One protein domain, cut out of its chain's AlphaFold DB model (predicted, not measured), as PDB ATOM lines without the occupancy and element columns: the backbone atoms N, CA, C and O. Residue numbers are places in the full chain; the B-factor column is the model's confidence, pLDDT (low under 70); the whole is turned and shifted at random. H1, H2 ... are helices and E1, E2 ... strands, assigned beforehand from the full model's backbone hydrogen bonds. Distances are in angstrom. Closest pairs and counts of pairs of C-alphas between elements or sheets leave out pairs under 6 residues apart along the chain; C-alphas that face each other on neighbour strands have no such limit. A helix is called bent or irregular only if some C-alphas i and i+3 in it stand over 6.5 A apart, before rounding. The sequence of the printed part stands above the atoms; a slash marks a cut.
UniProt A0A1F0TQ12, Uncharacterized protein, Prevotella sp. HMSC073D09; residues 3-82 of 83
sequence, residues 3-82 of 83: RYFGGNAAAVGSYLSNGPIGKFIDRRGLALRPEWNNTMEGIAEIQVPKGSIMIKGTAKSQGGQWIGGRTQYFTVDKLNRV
ATOM      1  N   ARG A   3       5.320  53.298 -11.959       96.94
ATOM      2  CA  ARG A   3       5.625  51.881 -12.188       96.94
ATOM      3  C   ARG A   3       6.837  51.456 -11.372       96.94
ATOM      4  O   ARG A   3       7.897  52.063 -11.475       96.94
ATOM      5  N   TYR A   4       6.685  50.389 -10.593       97.38
ATOM      6  CA  TYR A   4       7.823  49.725  -9.966       97.38
ATOM      7  C   TYR A   4       8.595  48.900 -10.998       97.38
ATOM      8  O   TYR A   4       7.986  48.140 -11.759       97.38
ATOM      9  N   PHE A   5       9.918  49.026 -10.985       96.94
ATOM     10  CA  PHE A   5      10.818  48.359 -11.924       96.94
ATOM     11  C   PHE A   5      12.030  47.741 -11.216       96.94
ATOM     12  O   PHE A   5      12.270  48.010 -10.037       96.94
ATOM     13  N   GLY A   6      12.772  46.905 -11.940       97.44
ATOM     14  CA  GLY A   6      13.911  46.135 -11.437       97.44
ATOM     15  C   GLY A   6      13.781  44.649 -11.782       97.44
ATOM     16  O   GLY A   6      12.671  44.158 -12.027       97.44
ATOM     17  N   GLY A   7      14.906  43.936 -11.830       96.75
ATOM     18  CA  GLY A   7      14.966  42.586 -12.394       96.75
ATOM     19  C   GLY A   7      14.542  42.600 -13.866       96.75
ATOM     20  O   GLY A   7      15.078  43.370 -14.659       96.75
ATOM     21  N   ASN A   8      13.533  41.807 -14.226       96.12
ATOM     22  CA  ASN A   8      13.003  41.756 -15.597       96.12
ATOM     23  C   ASN A   8      11.960  42.848 -15.889       96.12
ATOM     24  O   ASN A   8      11.525  43.012 -17.030       96.12
ATOM     25  N   ALA A   9      11.509  43.588 -14.872       96.50
ATOM     26  CA  ALA A   9      10.524  44.638 -15.064       96.50
ATOM     27  C   ALA A   9      11.199  45.923 -15.555       96.50
ATOM     28  O   ALA A   9      11.876  46.607 -14.789       96.50
ATOM     29  N   ALA A  10      10.953  46.283 -16.816       96.56
ATOM     30  CA  ALA A  10      11.383  47.561 -17.370       96.56
ATOM     31  C   ALA A  10      10.696  48.753 -16.678       96.56
ATOM     32  O   ALA A  10       9.536  48.671 -16.247       96.56
ATOM     33  N   ALA A  11      11.416  49.880 -16.634       96.31
ATOM     34  CA  ALA A  11      10.944  51.145 -16.067       96.31
ATOM     35  C   ALA A  11       9.676  51.670 -16.755       96.31
ATOM     36  O   ALA A  11       8.824  52.263 -16.103       96.31
ATOM     37  N   VAL A  12       9.523  51.397 -18.052       96.38
ATOM     38  CA  VAL A  12       8.335  51.726 -18.844       96.38
ATOM     39  C   VAL A  12       7.614  50.434 -19.224       96.38
ATOM     40  O   VAL A  12       8.247  49.450 -19.598       96.38
ATOM     41  N   GLY A  13       6.286  50.424 -19.123       94.88
ATOM     42  CA  GLY A  13       5.458  49.298 -19.548       94.88
ATOM     43  C   GLY A  13       3.977  49.525 -19.260       94.88
ATOM     44  O   GLY A  13       3.609  50.482 -18.584       94.88
ATOM     45  N   SER A  14       3.137  48.617 -19.752       95.31
ATOM     46  CA  SER A  14       1.682  48.802 -19.835       95.31
ATOM     47  C   SER A  14       0.941  48.878 -18.502       95.31
ATOM     48  O   SER A  14      -0.113  49.498 -18.438       95.31
ATOM     49  N   TYR A  15       1.466  48.257 -17.442       96.00
ATOM     50  CA  TYR A  15       0.844  48.271 -16.112       96.00
ATOM     51  C   TYR A  15       1.429  49.372 -15.226       96.00
ATOM     52  O   TYR A  15       2.640  49.398 -14.987       96.00
ATOM     53  N   LEU A  16       0.560  50.234 -14.702       97.31
ATOM     54  CA  LEU A  16       0.894  51.383 -13.861       97.31
ATOM     55  C   LEU A  16       0.082  51.374 -12.554       97.31
ATOM     56  O   LEU A  16      -0.923  50.672 -12.426       97.31
ATOM     57  N   SER A  17       0.490  52.195 -11.590       97.12
ATOM     58  CA  SER A  17      -0.202  52.443 -10.323       97.12
ATOM     59  C   SER A  17      -0.443  53.939 -10.088       97.12
ATOM     60  O   SER A  17       0.133  54.807 -10.757       97.12
ATOM     61  N   ASN A  18      -1.284  54.251  -9.097       94.69
ATOM     62  CA  ASN A  18      -1.533  55.619  -8.627       94.69
ATOM     63  C   ASN A  18      -0.435  56.164  -7.693       94.69
ATOM     64  O   ASN A  18      -0.651  57.187  -7.052       94.69
ATOM     65  N   GLY A  19       0.724  55.504  -7.622       93.44
ATOM     66  CA  GLY A  19       1.882  55.979  -6.870       93.44
ATOM     67  C   GLY A  19       2.249  55.138  -5.653       93.44
ATOM     68  O   GLY A  19       1.463  54.281  -5.210       93.44
ATOM     69  N   PRO A  20       3.475  55.345  -5.143       94.94
ATOM     70  CA  PRO A  20       3.967  54.603  -4.002       94.94
ATOM     71  C   PRO A  20       3.297  55.027  -2.700       94.94
ATOM     72  O   PRO A  20       3.185  56.212  -2.410       94.94
ATOM     73  N   ILE A  21       2.909  54.040  -1.899       94.75
ATOM     74  CA  ILE A  21       2.649  54.206  -0.461       94.75
ATOM     75  C   ILE A  21       3.843  53.651   0.325       94.75
ATOM     76  O   ILE A  21       4.225  54.181   1.362       94.75
ATOM     77  N   GLY A  22       4.467  52.593  -0.196       94.88
ATOM     78  CA  GLY A  22       5.665  51.980   0.360       94.88
ATOM     79  C   GLY A  22       5.870  50.589  -0.224       94.88
ATOM     80  O   GLY A  22       4.911  49.839  -0.398       94.88
ATOM     81  N   LYS A  23       7.122  50.212  -0.502       95.00
ATOM     82  CA  LYS A  23       7.469  48.990  -1.253       95.00
ATOM     83  C   LYS A  23       6.785  47.720  -0.723       95.00
ATOM     84  O   LYS A  23       6.267  46.939  -1.517       95.00
ATOM     85  N   PHE A  24       6.737  47.524   0.599       95.31
ATOM     86  CA  PHE A  24       6.083  46.359   1.213       95.31
ATOM     87  C   PHE A  24       4.562  46.351   0.997       95.31
ATOM     88  O   PHE A  24       4.006  45.358   0.524       95.31
ATOM     89  N   ILE A  25       3.895  47.468   1.301       96.94
ATOM     90  CA  ILE A  25       2.441  47.620   1.143       96.94
ATOM     91  C   ILE A  25       2.053  47.493  -0.330       96.94
ATOM     92  O   ILE A  25       1.099  46.797  -0.675       96.94
ATOM     93  N   ASP A  26       2.840  48.097  -1.211       97.38
ATOM     94  CA  ASP A  26       2.553  48.149  -2.635       97.38
ATOM     95  C   ASP A  26       2.780  46.815  -3.319       97.38
ATOM     96  O   ASP A  26       1.964  46.436  -4.151       97.38
ATOM     97  N   ARG A  27       3.822  46.059  -2.952       97.56
ATOM     98  CA  ARG A  27       4.025  44.713  -3.502       97.56
ATOM     99  C   ARG A  27       2.828  43.814  -3.196       97.56
ATOM    100  O   ARG A  27       2.309  43.148  -4.089       97.56
ATOM    101  N   ARG A  28       2.363  43.833  -1.944       98.06
ATOM    102  CA  ARG A  28       1.209  43.045  -1.484       98.06
ATOM    103  C   ARG A  28      -0.090  43.502  -2.136       98.06
ATOM    104  O   ARG A  28      -0.852  42.682  -2.642       98.06
ATOM    105  N   GLY A  29      -0.312  44.810  -2.158       98.19
ATOM    106  CA  GLY A  29      -1.552  45.413  -2.622       98.19
ATOM    107  C   GLY A  29      -1.698  45.496  -4.147       98.19
ATOM    108  O   GLY A  29      -2.808  45.432  -4.661       98.19
ATOM    109  N   LEU A  30      -0.594  45.593  -4.892       97.75
ATOM    110  CA  LEU A  30      -0.565  45.421  -6.353       97.75
ATOM    111  C   LEU A  30      -0.429  43.942  -6.755       97.75
ATOM    112  O   LEU A  30      -0.364  43.639  -7.943       97.75
ATOM    113  N   ALA A  31      -0.365  43.045  -5.764       97.62
ATOM    114  CA  ALA A  31      -0.199  41.602  -5.906       97.62
ATOM    115  C   ALA A  31       0.968  41.197  -6.832       97.62
ATOM    116  O   ALA A  31       0.850  40.295  -7.659       97.62
ATOM    117  N   LEU A  32       2.108  41.882  -6.691       95.88
ATOM    118  CA  LEU A  32       3.313  41.650  -7.484       95.88
ATOM    119  C   LEU A  32       4.119  40.491  -6.893       95.88
ATOM    120  O   LEU A  32       4.854  40.666  -5.919       95.88
ATOM    121  N   ARG A  33       3.987  39.307  -7.495       95.88
ATOM    122  CA  ARG A  33       4.689  38.102  -7.043       95.88
ATOM    123  C   ARG A  33       6.206  38.210  -7.287       95.88
ATOM    124  O   ARG A  33       6.605  38.556  -8.401       95.88
ATOM    125  N   PRO A  34       7.063  37.880  -6.301       92.88
ATOM    126  CA  PRO A  34       8.517  37.859  -6.469       92.88
ATOM    127  C   PRO A  34       8.979  36.951  -7.607       92.88
ATOM    128  O   PRO A  34       9.916  37.300  -8.319       92.88
ATOM    129  N   GLU A  35       8.275  35.840  -7.832       95.38
ATOM    130  CA  GLU A  35       8.568  34.876  -8.903       95.38
ATOM    131  C   GLU A  35       8.481  35.481 -10.319       95.38
ATOM    132  O   GLU A  35       9.032  34.920 -11.259       95.38
ATOM    133  N   TRP A  36       7.833  36.640 -10.491       94.75
ATOM    134  CA  TRP A  36       7.814  37.380 -11.762       94.75
ATOM    135  C   TRP A  36       9.089  38.200 -12.007       94.75
ATOM    136  O   TRP A  36       9.178  38.929 -12.994       94.75
ATOM    137  N   ASN A  37      10.059  38.120 -11.095       95.88
ATOM    138  CA  ASN A  37      11.329  38.837 -11.132       95.88
ATOM    139  C   ASN A  37      11.179  40.364 -11.282       95.88
ATOM    140  O   ASN A  37      11.975  41.014 -11.955       95.88
ATOM    141  N   ASN A  38      10.149  40.949 -10.656       95.81
ATOM    142  CA  ASN A  38      10.083  42.392 -10.410       95.81
ATOM    143  C   ASN A  38      10.659  42.674  -9.017       95.81
ATOM    144  O   ASN A  38       9.973  42.540  -7.995       95.81
ATOM    145  N   THR A  39      11.932  43.054  -8.967       96.56
ATOM    146  CA  THR A  39      12.662  43.291  -7.709       96.56
ATOM    147  C   THR A  39      12.260  44.604  -7.025       96.56
ATOM    148  O   THR A  39      12.530  44.787  -5.829       96.56
ATOM    149  N   MET A  40      11.526  45.475  -7.733       96.31
ATOM    150  CA  MET A  40      11.058  46.786  -7.269       96.31
ATOM    151  C   MET A  40      12.212  47.642  -6.714       96.31
ATOM    152  O   MET A  40      12.107  48.211  -5.625       96.31
ATOM    153  N   GLU A  41      13.355  47.648  -7.397       96.31
ATOM    154  CA  GLU A  41      14.549  48.443  -7.064       96.31
ATOM    155  C   GLU A  41      14.315  49.943  -7.248       96.31
ATOM    156  O   GLU A  41      14.901  50.747  -6.530       96.31
ATOM    157  N   GLY A  42      13.422  50.312  -8.167       96.12
ATOM    158  CA  GLY A  42      13.084  51.702  -8.430       96.12
ATOM    159  C   GLY A  42      11.614  51.915  -8.759       96.12
ATOM    160  O   GLY A  42      10.833  50.975  -8.945       96.12
ATOM    161  N   ILE A  43      11.249  53.193  -8.827       97.12
ATOM    162  CA  ILE A  43       9.924  53.670  -9.215       97.12
ATOM    163  C   ILE A  43      10.117  54.675 -10.335       97.12
ATOM    164  O   ILE A  43      10.814  55.668 -10.159       97.12
ATOM    165  N   ALA A  44       9.513  54.405 -11.484       97.19
ATOM    166  CA  ALA A  44       9.485  55.332 -12.599       97.19
ATOM    167  C   ALA A  44       8.229  56.192 -12.509       97.19
ATOM    168  O   ALA A  44       7.123  55.669 -12.314       97.19
ATOM    169  N   GLU A  45       8.394  57.497 -12.698       97.62
ATOM    170  CA  GLU A  45       7.280  58.383 -13.000       97.62
ATOM    171  C   GLU A  45       7.028  58.360 -14.511       97.62
ATOM    172  O   GLU A  45       7.931  58.567 -15.324       97.62
ATOM    173  N   ILE A  46       5.790  58.066 -14.888       96.81
ATOM    174  CA  ILE A  46       5.353  57.852 -16.263       96.81
ATOM    175  C   ILE A  46       4.440  58.990 -16.694       96.81
ATOM    176  O   ILE A  46       3.372  59.206 -16.096       96.81
ATOM    177  N   GLN A  47       4.841  59.666 -17.769       94.88
ATOM    178  CA  GLN A  47       4.006  60.614 -18.485       94.88
ATOM    179  C   GLN A  47       3.093  59.840 -19.426       94.88
ATOM    180  O   GLN A  47       3.543  59.177 -20.361       94.88
ATOM    181  N   VAL A  48       1.797  59.929 -19.148       93.25
ATOM    182  CA  VAL A  48       0.752  59.376 -20.006       93.25
ATOM    183  C   VAL A  48       0.340  60.476 -20.987       93.25
ATOM    184  O   VAL A  48      -0.062  61.550 -20.526       93.25
ATOM    185  N   PRO A  49       0.472  60.264 -22.308       92.62
ATOM    186  CA  PRO A  49       0.045  61.239 -23.302       92.62
ATOM    187  C   PRO A  49      -1.425  61.638 -23.133       92.62
ATOM    188  O   PRO A  49      -2.282  60.845 -22.739       92.62
ATOM    189  N   LYS A  50      -1.739  62.895 -23.455       93.19
ATOM    190  CA  LYS A  50      -3.130  63.354 -23.472       93.19
ATOM    191  C   LYS A  50      -3.903  62.563 -24.532       93.19
ATOM    192  O   LYS A  50      -3.443  62.439 -25.659       93.19
ATOM    193  N   GLY A  51      -5.088  62.077 -24.166       93.81
ATOM    194  CA  GLY A  51      -5.932  61.263 -25.046       93.81
ATOM    195  C   GLY A  51      -5.658  59.760 -24.973       93.81
ATOM    196  O   GLY A  51      -6.395  59.002 -25.592       93.81
ATOM    197  N   SER A  52      -4.663  59.324 -24.191       94.69
ATOM    198  CA  SER A  52      -4.414  57.900 -23.983       94.69
ATOM    199  C   SER A  52      -5.579  57.187 -23.312       94.69
ATOM    200  O   SER A  52      -6.163  57.681 -22.342       94.69
ATOM    201  N   ILE A  53      -5.870  55.979 -23.792       95.31
ATOM    202  CA  ILE A  53      -6.880  55.116 -23.183       95.31
ATOM    203  C   ILE A  53      -6.234  54.378 -22.012       95.31
ATOM    204  O   ILE A  53      -5.305  53.585 -22.182       95.31
ATOM    205  N   MET A  54      -6.753  54.635 -20.810       96.44
ATOM    206  CA  MET A  54      -6.317  53.993 -19.573       96.44
ATOM    207  C   MET A  54      -7.450  53.140 -19.011       96.44
ATOM    208  O   MET A  54      -8.481  53.659 -18.585       96.44
ATOM    209  N   ILE A  55      -7.237  51.829 -18.940       97.62
ATOM    210  CA  ILE A  55      -8.156  50.920 -18.259       97.62
ATOM    211  C   ILE A  55      -7.803  50.938 -16.775       97.62
ATOM    212  O   ILE A  55      -6.730  50.480 -16.386       97.62
ATOM    213  N   LYS A  56      -8.692  51.490 -15.947       98.00
ATOM    214  CA  LYS A  56      -8.550  51.515 -14.485       98.00
ATOM    215  C   LYS A  56      -9.225  50.290 -13.878       98.00
ATOM    216  O   LYS A  56     -10.369  49.990 -14.203       98.00
ATOM    217  N   GLY A  57      -8.552  49.638 -12.939       98.00
ATOM    218  CA  GLY A  57      -9.112  48.521 -12.187       98.00
ATOM    219  C   GLY A  57      -8.467  48.355 -10.818       98.00
ATOM    220  O   GLY A  57      -7.599  49.131 -10.419       98.00
ATOM    221  N   THR A  58      -8.898  47.319 -10.108       98.25
ATOM    222  CA  THR A  58      -8.335  46.918  -8.816       98.25
ATOM    223  C   THR A  58      -7.518  45.646  -9.002       98.25
ATOM    224  O   THR A  58      -8.003  44.685  -9.598       98.25
ATOM    225  N   ALA A  59      -6.289  45.630  -8.483       98.00
ATOM    226  CA  ALA A  59      -5.421  44.461  -8.515       98.00
ATOM    227  C   ALA A  59      -6.109  43.275  -7.833       98.00
ATOM    228  O   ALA A  59      -6.488  43.355  -6.660       98.00
ATOM    229  N   LYS A  60      -6.266  42.163  -8.550       98.00
ATOM    230  CA  LYS A  60      -6.838  40.943  -7.979       98.00
ATOM    231  C   LYS A  60      -5.798  40.232  -7.113       98.00
ATOM    232  O   LYS A  60      -4.638  40.126  -7.512       98.00
ATOM    233  N   SER A  61      -6.236  39.706  -5.966       97.94
ATOM    234  CA  SER A  61      -5.413  38.846  -5.109       97.94
ATOM    235  C   SER A  61      -4.762  37.716  -5.911       97.94
ATOM    236  O   SER A  61      -5.414  37.085  -6.746       97.94
ATOM    237  N   GLN A  62      -3.486  37.463  -5.626       97.38
ATOM    238  CA  GLN A  62      -2.725  36.311  -6.119       97.38
ATOM    239  C   GLN A  62      -2.493  35.267  -5.009       97.38
ATOM    240  O   GLN A  62      -1.669  34.368  -5.165       97.38
ATOM    241  N   GLY A  63      -3.217  35.383  -3.888       96.00
ATOM    242  CA  GLY A  63      -3.130  34.476  -2.743       96.00
ATOM    243  C   GLY A  63      -2.024  34.824  -1.739       96.00
ATOM    244  O   GLY A  63      -1.088  35.577  -2.021       96.00
ATOM    245  N   GLY A  64      -2.149  34.270  -0.529       95.75
ATOM    246  CA  GLY A  64      -1.197  34.472   0.565       95.75
ATOM    247  C   GLY A  64      -0.985  35.952   0.896       95.75
ATOM    248  O   GLY A  64      -1.932  36.702   1.123       95.75
ATOM    249  N   GLN A  65       0.276  36.386   0.912       96.25
ATOM    250  CA  GLN A  65       0.634  37.776   1.211       96.25
ATOM    251  C   GLN A  65       0.329  38.765   0.066       96.25
ATOM    252  O   GLN A  65       0.304  39.973   0.312       96.25
ATOM    253  N   TRP A  66       0.046  38.280  -1.150       97.69
ATOM    254  CA  TRP A  66      -0.250  39.071  -2.354       97.69
ATOM    255  C   TRP A  66      -1.748  39.371  -2.457       97.69
ATOM    256  O   TRP A  66      -2.449  38.911  -3.358       97.69
ATOM    257  N   ILE A  67      -2.238  40.127  -1.480       97.94
ATOM    258  CA  ILE A  67      -3.665  40.335  -1.209       97.94
ATOM    259  C   ILE A  67      -4.423  41.111  -2.299       97.94
ATOM    260  O   ILE A  67      -5.644  40.999  -2.378       97.94
ATOM    261  N   GLY A  68      -3.733  41.875  -3.149       98.06
ATOM    262  CA  GLY A  68      -4.391  42.753  -4.118       98.06
ATOM    263  C   GLY A  68      -5.075  43.958  -3.456       98.06
ATOM    264  O   GLY A  68      -4.727  44.365  -2.350       98.06
ATOM    265  N   GLY A  69      -6.046  44.556  -4.146       97.44
ATOM    266  CA  GLY A  69      -6.858  45.659  -3.624       97.44
ATOM    267  C   GLY A  69      -6.361  47.065  -3.972       97.44
ATOM    268  O   GLY A  69      -7.115  48.021  -3.801       97.44
ATOM    269  N   ARG A  70      -5.143  47.236  -4.507       97.31
ATOM    270  CA  ARG A  70      -4.693  48.555  -4.989       97.31
ATOM    271  C   ARG A  70      -5.166  48.844  -6.407       97.31
ATOM    272  O   ARG A  70      -5.272  47.952  -7.243       97.31
ATOM    273  N   THR A  71      -5.386  50.126  -6.681       97.94
ATOM    274  CA  THR A  71      -5.692  50.623  -8.022       97.94
ATOM    275  C   THR A  71      -4.534  50.350  -8.979       97.94
ATOM    276  O   THR A  71      -3.389  50.723  -8.712       97.94
ATOM    277  N   GLN A  72      -4.859  49.759 -10.121       97.31
ATOM    278  CA  GLN A  72      -3.968  49.559 -11.253       97.31
ATOM    279  C   GLN A  72      -4.542  50.224 -12.496       97.31
ATOM    280  O   GLN A  72      -5.754  50.416 -12.630       97.31
ATOM    281  N   TYR A  73      -3.642  50.551 -13.411       97.94
ATOM    282  CA  TYR A  73      -3.987  51.053 -14.726       97.94
ATOM    283  C   TYR A  73      -3.271  50.237 -15.789       97.94
ATOM    284  O   TYR A  73      -2.121  49.840 -15.593       97.94
ATOM    285  N   PHE A  74      -3.944  50.013 -16.909       97.38
ATOM    286  CA  PHE A  74      -3.387  49.352 -18.078       97.38
ATOM    287  C   PHE A  74      -3.569  50.220 -19.321       97.38
ATOM    288  O   PHE A  74      -4.618  50.840 -19.498       97.38
ATOM    289  N   THR A  75      -2.558  50.245 -20.184       96.19
ATOM    290  CA  THR A  75      -2.637  50.860 -21.511       96.19
ATOM    291  C   THR A  75      -1.712  50.161 -22.502       96.19
ATOM    292  O   THR A  75      -0.676  49.606 -22.124       96.19
ATOM    293  N   VAL A  76      -2.095  50.187 -23.776       94.25
ATOM    294  CA  VAL A  76      -1.280  49.709 -24.905       94.25
ATOM    295  C   VAL A  76      -0.526  50.845 -25.598       94.25
ATOM    296  O   VAL A  76       0.272  50.589 -26.497       94.25
ATOM    297  N   ASP A  77      -0.759  52.091 -25.180       91.94
ATOM    298  CA  ASP A  77      -0.119  53.256 -25.774       91.94
ATOM    299  C   ASP A  77       1.377  53.305 -25.452       91.94
ATOM    300  O   ASP A  77       1.858  52.764 -24.451       91.94
ATOM    301  N   LYS A  78       2.133  54.006 -26.303       90.12
ATOM    302  CA  LYS A  78       3.548  54.280 -26.051       90.12
ATOM    303  C   LYS A  78       3.678  55.279 -24.902       90.12
ATOM    304  O   LYS A  78       3.113  56.369 -24.945       90.12
ATOM    305  N   LEU A  79       4.455  54.902 -23.894       93.25
ATOM    306  CA  LEU A  79       4.654  55.675 -22.671       93.25
ATOM    307  C   LEU A  79       6.081  56.200 -22.585       93.25
ATOM    308  O   LEU A  79       7.014  55.560 -23.067       93.25
ATOM    309  N   ASN A  80       6.246  57.333 -21.905       90.31
ATOM    310  CA  ASN A  80       7.551  57.933 -21.652       90.31
ATOM    311  C   ASN A  80       7.803  58.042 -20.146       90.31
ATOM    312  O   ASN A  80       6.905  58.384 -19.370       90.31
ATOM    313  N   ARG A  81       9.040  57.754 -19.734       89.75
ATOM    314  CA  ARG A  81       9.515  57.997 -18.367       89.75
ATOM    315  C   ARG A  81       9.910  59.467 -18.225       89.75
ATOM    316  O   ARG A  81      10.552  60.008 -19.117       89.75
ATOM    317  N   VAL A  82       9.542  60.083 -17.105       86.69
ATOM    318  CA  VAL A  82       9.875  61.482 -16.781       86.69
ATOM    319  C   VAL A  82      11.164  61.566 -15.967       86.69
ATOM    320  O   VAL A  82      12.010  62.412 -16.239       86.69
TER     321      VAL A  82
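This is residues 3 to 82 of the 83 residues of an uncharacterized protein of Prevotella sp. HMSC073D09 (UniProt A0A1F0TQ12). Two small antiparallel sheets, E1 with the bent E3 and E2 - E5 - E4, meet at E1 and E2, with short H1 near E3. The loop of the E4-E5 hairpin lies at one end of the long axis. The 80 printed residues run E1 E2 H1 E3 E4 E5, mixed, under half in named elements. The whole is compact, radius of gyration of the C-alphas 12.2 A, spanning 37 by 24 by 20 A.

E1, residues 3 to 7, 13.2 A, begins at C-alpha 3 (5.625, 51.881, -12.188). E2 is 15 to 17, H1 23 to 29, E3 38 to 47, 20.8 A, E4 55 to 58, and E5 71 to 74, ending at (-3.387, 49.352, -18.078).

E1 and E3 are antiparallel neighbours, with N 5 and O 42 within hydrogen-bond range at 3.0 A; E3 bends by 91 degrees at residue 41. The closest C-alphas of E1 and E2, Arg 3 and Leu 16, are 5.0 A apart. N 16 and O 73 are 2.9 A apart, as are N 55 and O 74. In H1 every O i to N i+4 pair is within hydrogen-bond range.

The printed part has no cut. E4 to E5 is a long link. No printed residue is under 70 in pLDDT.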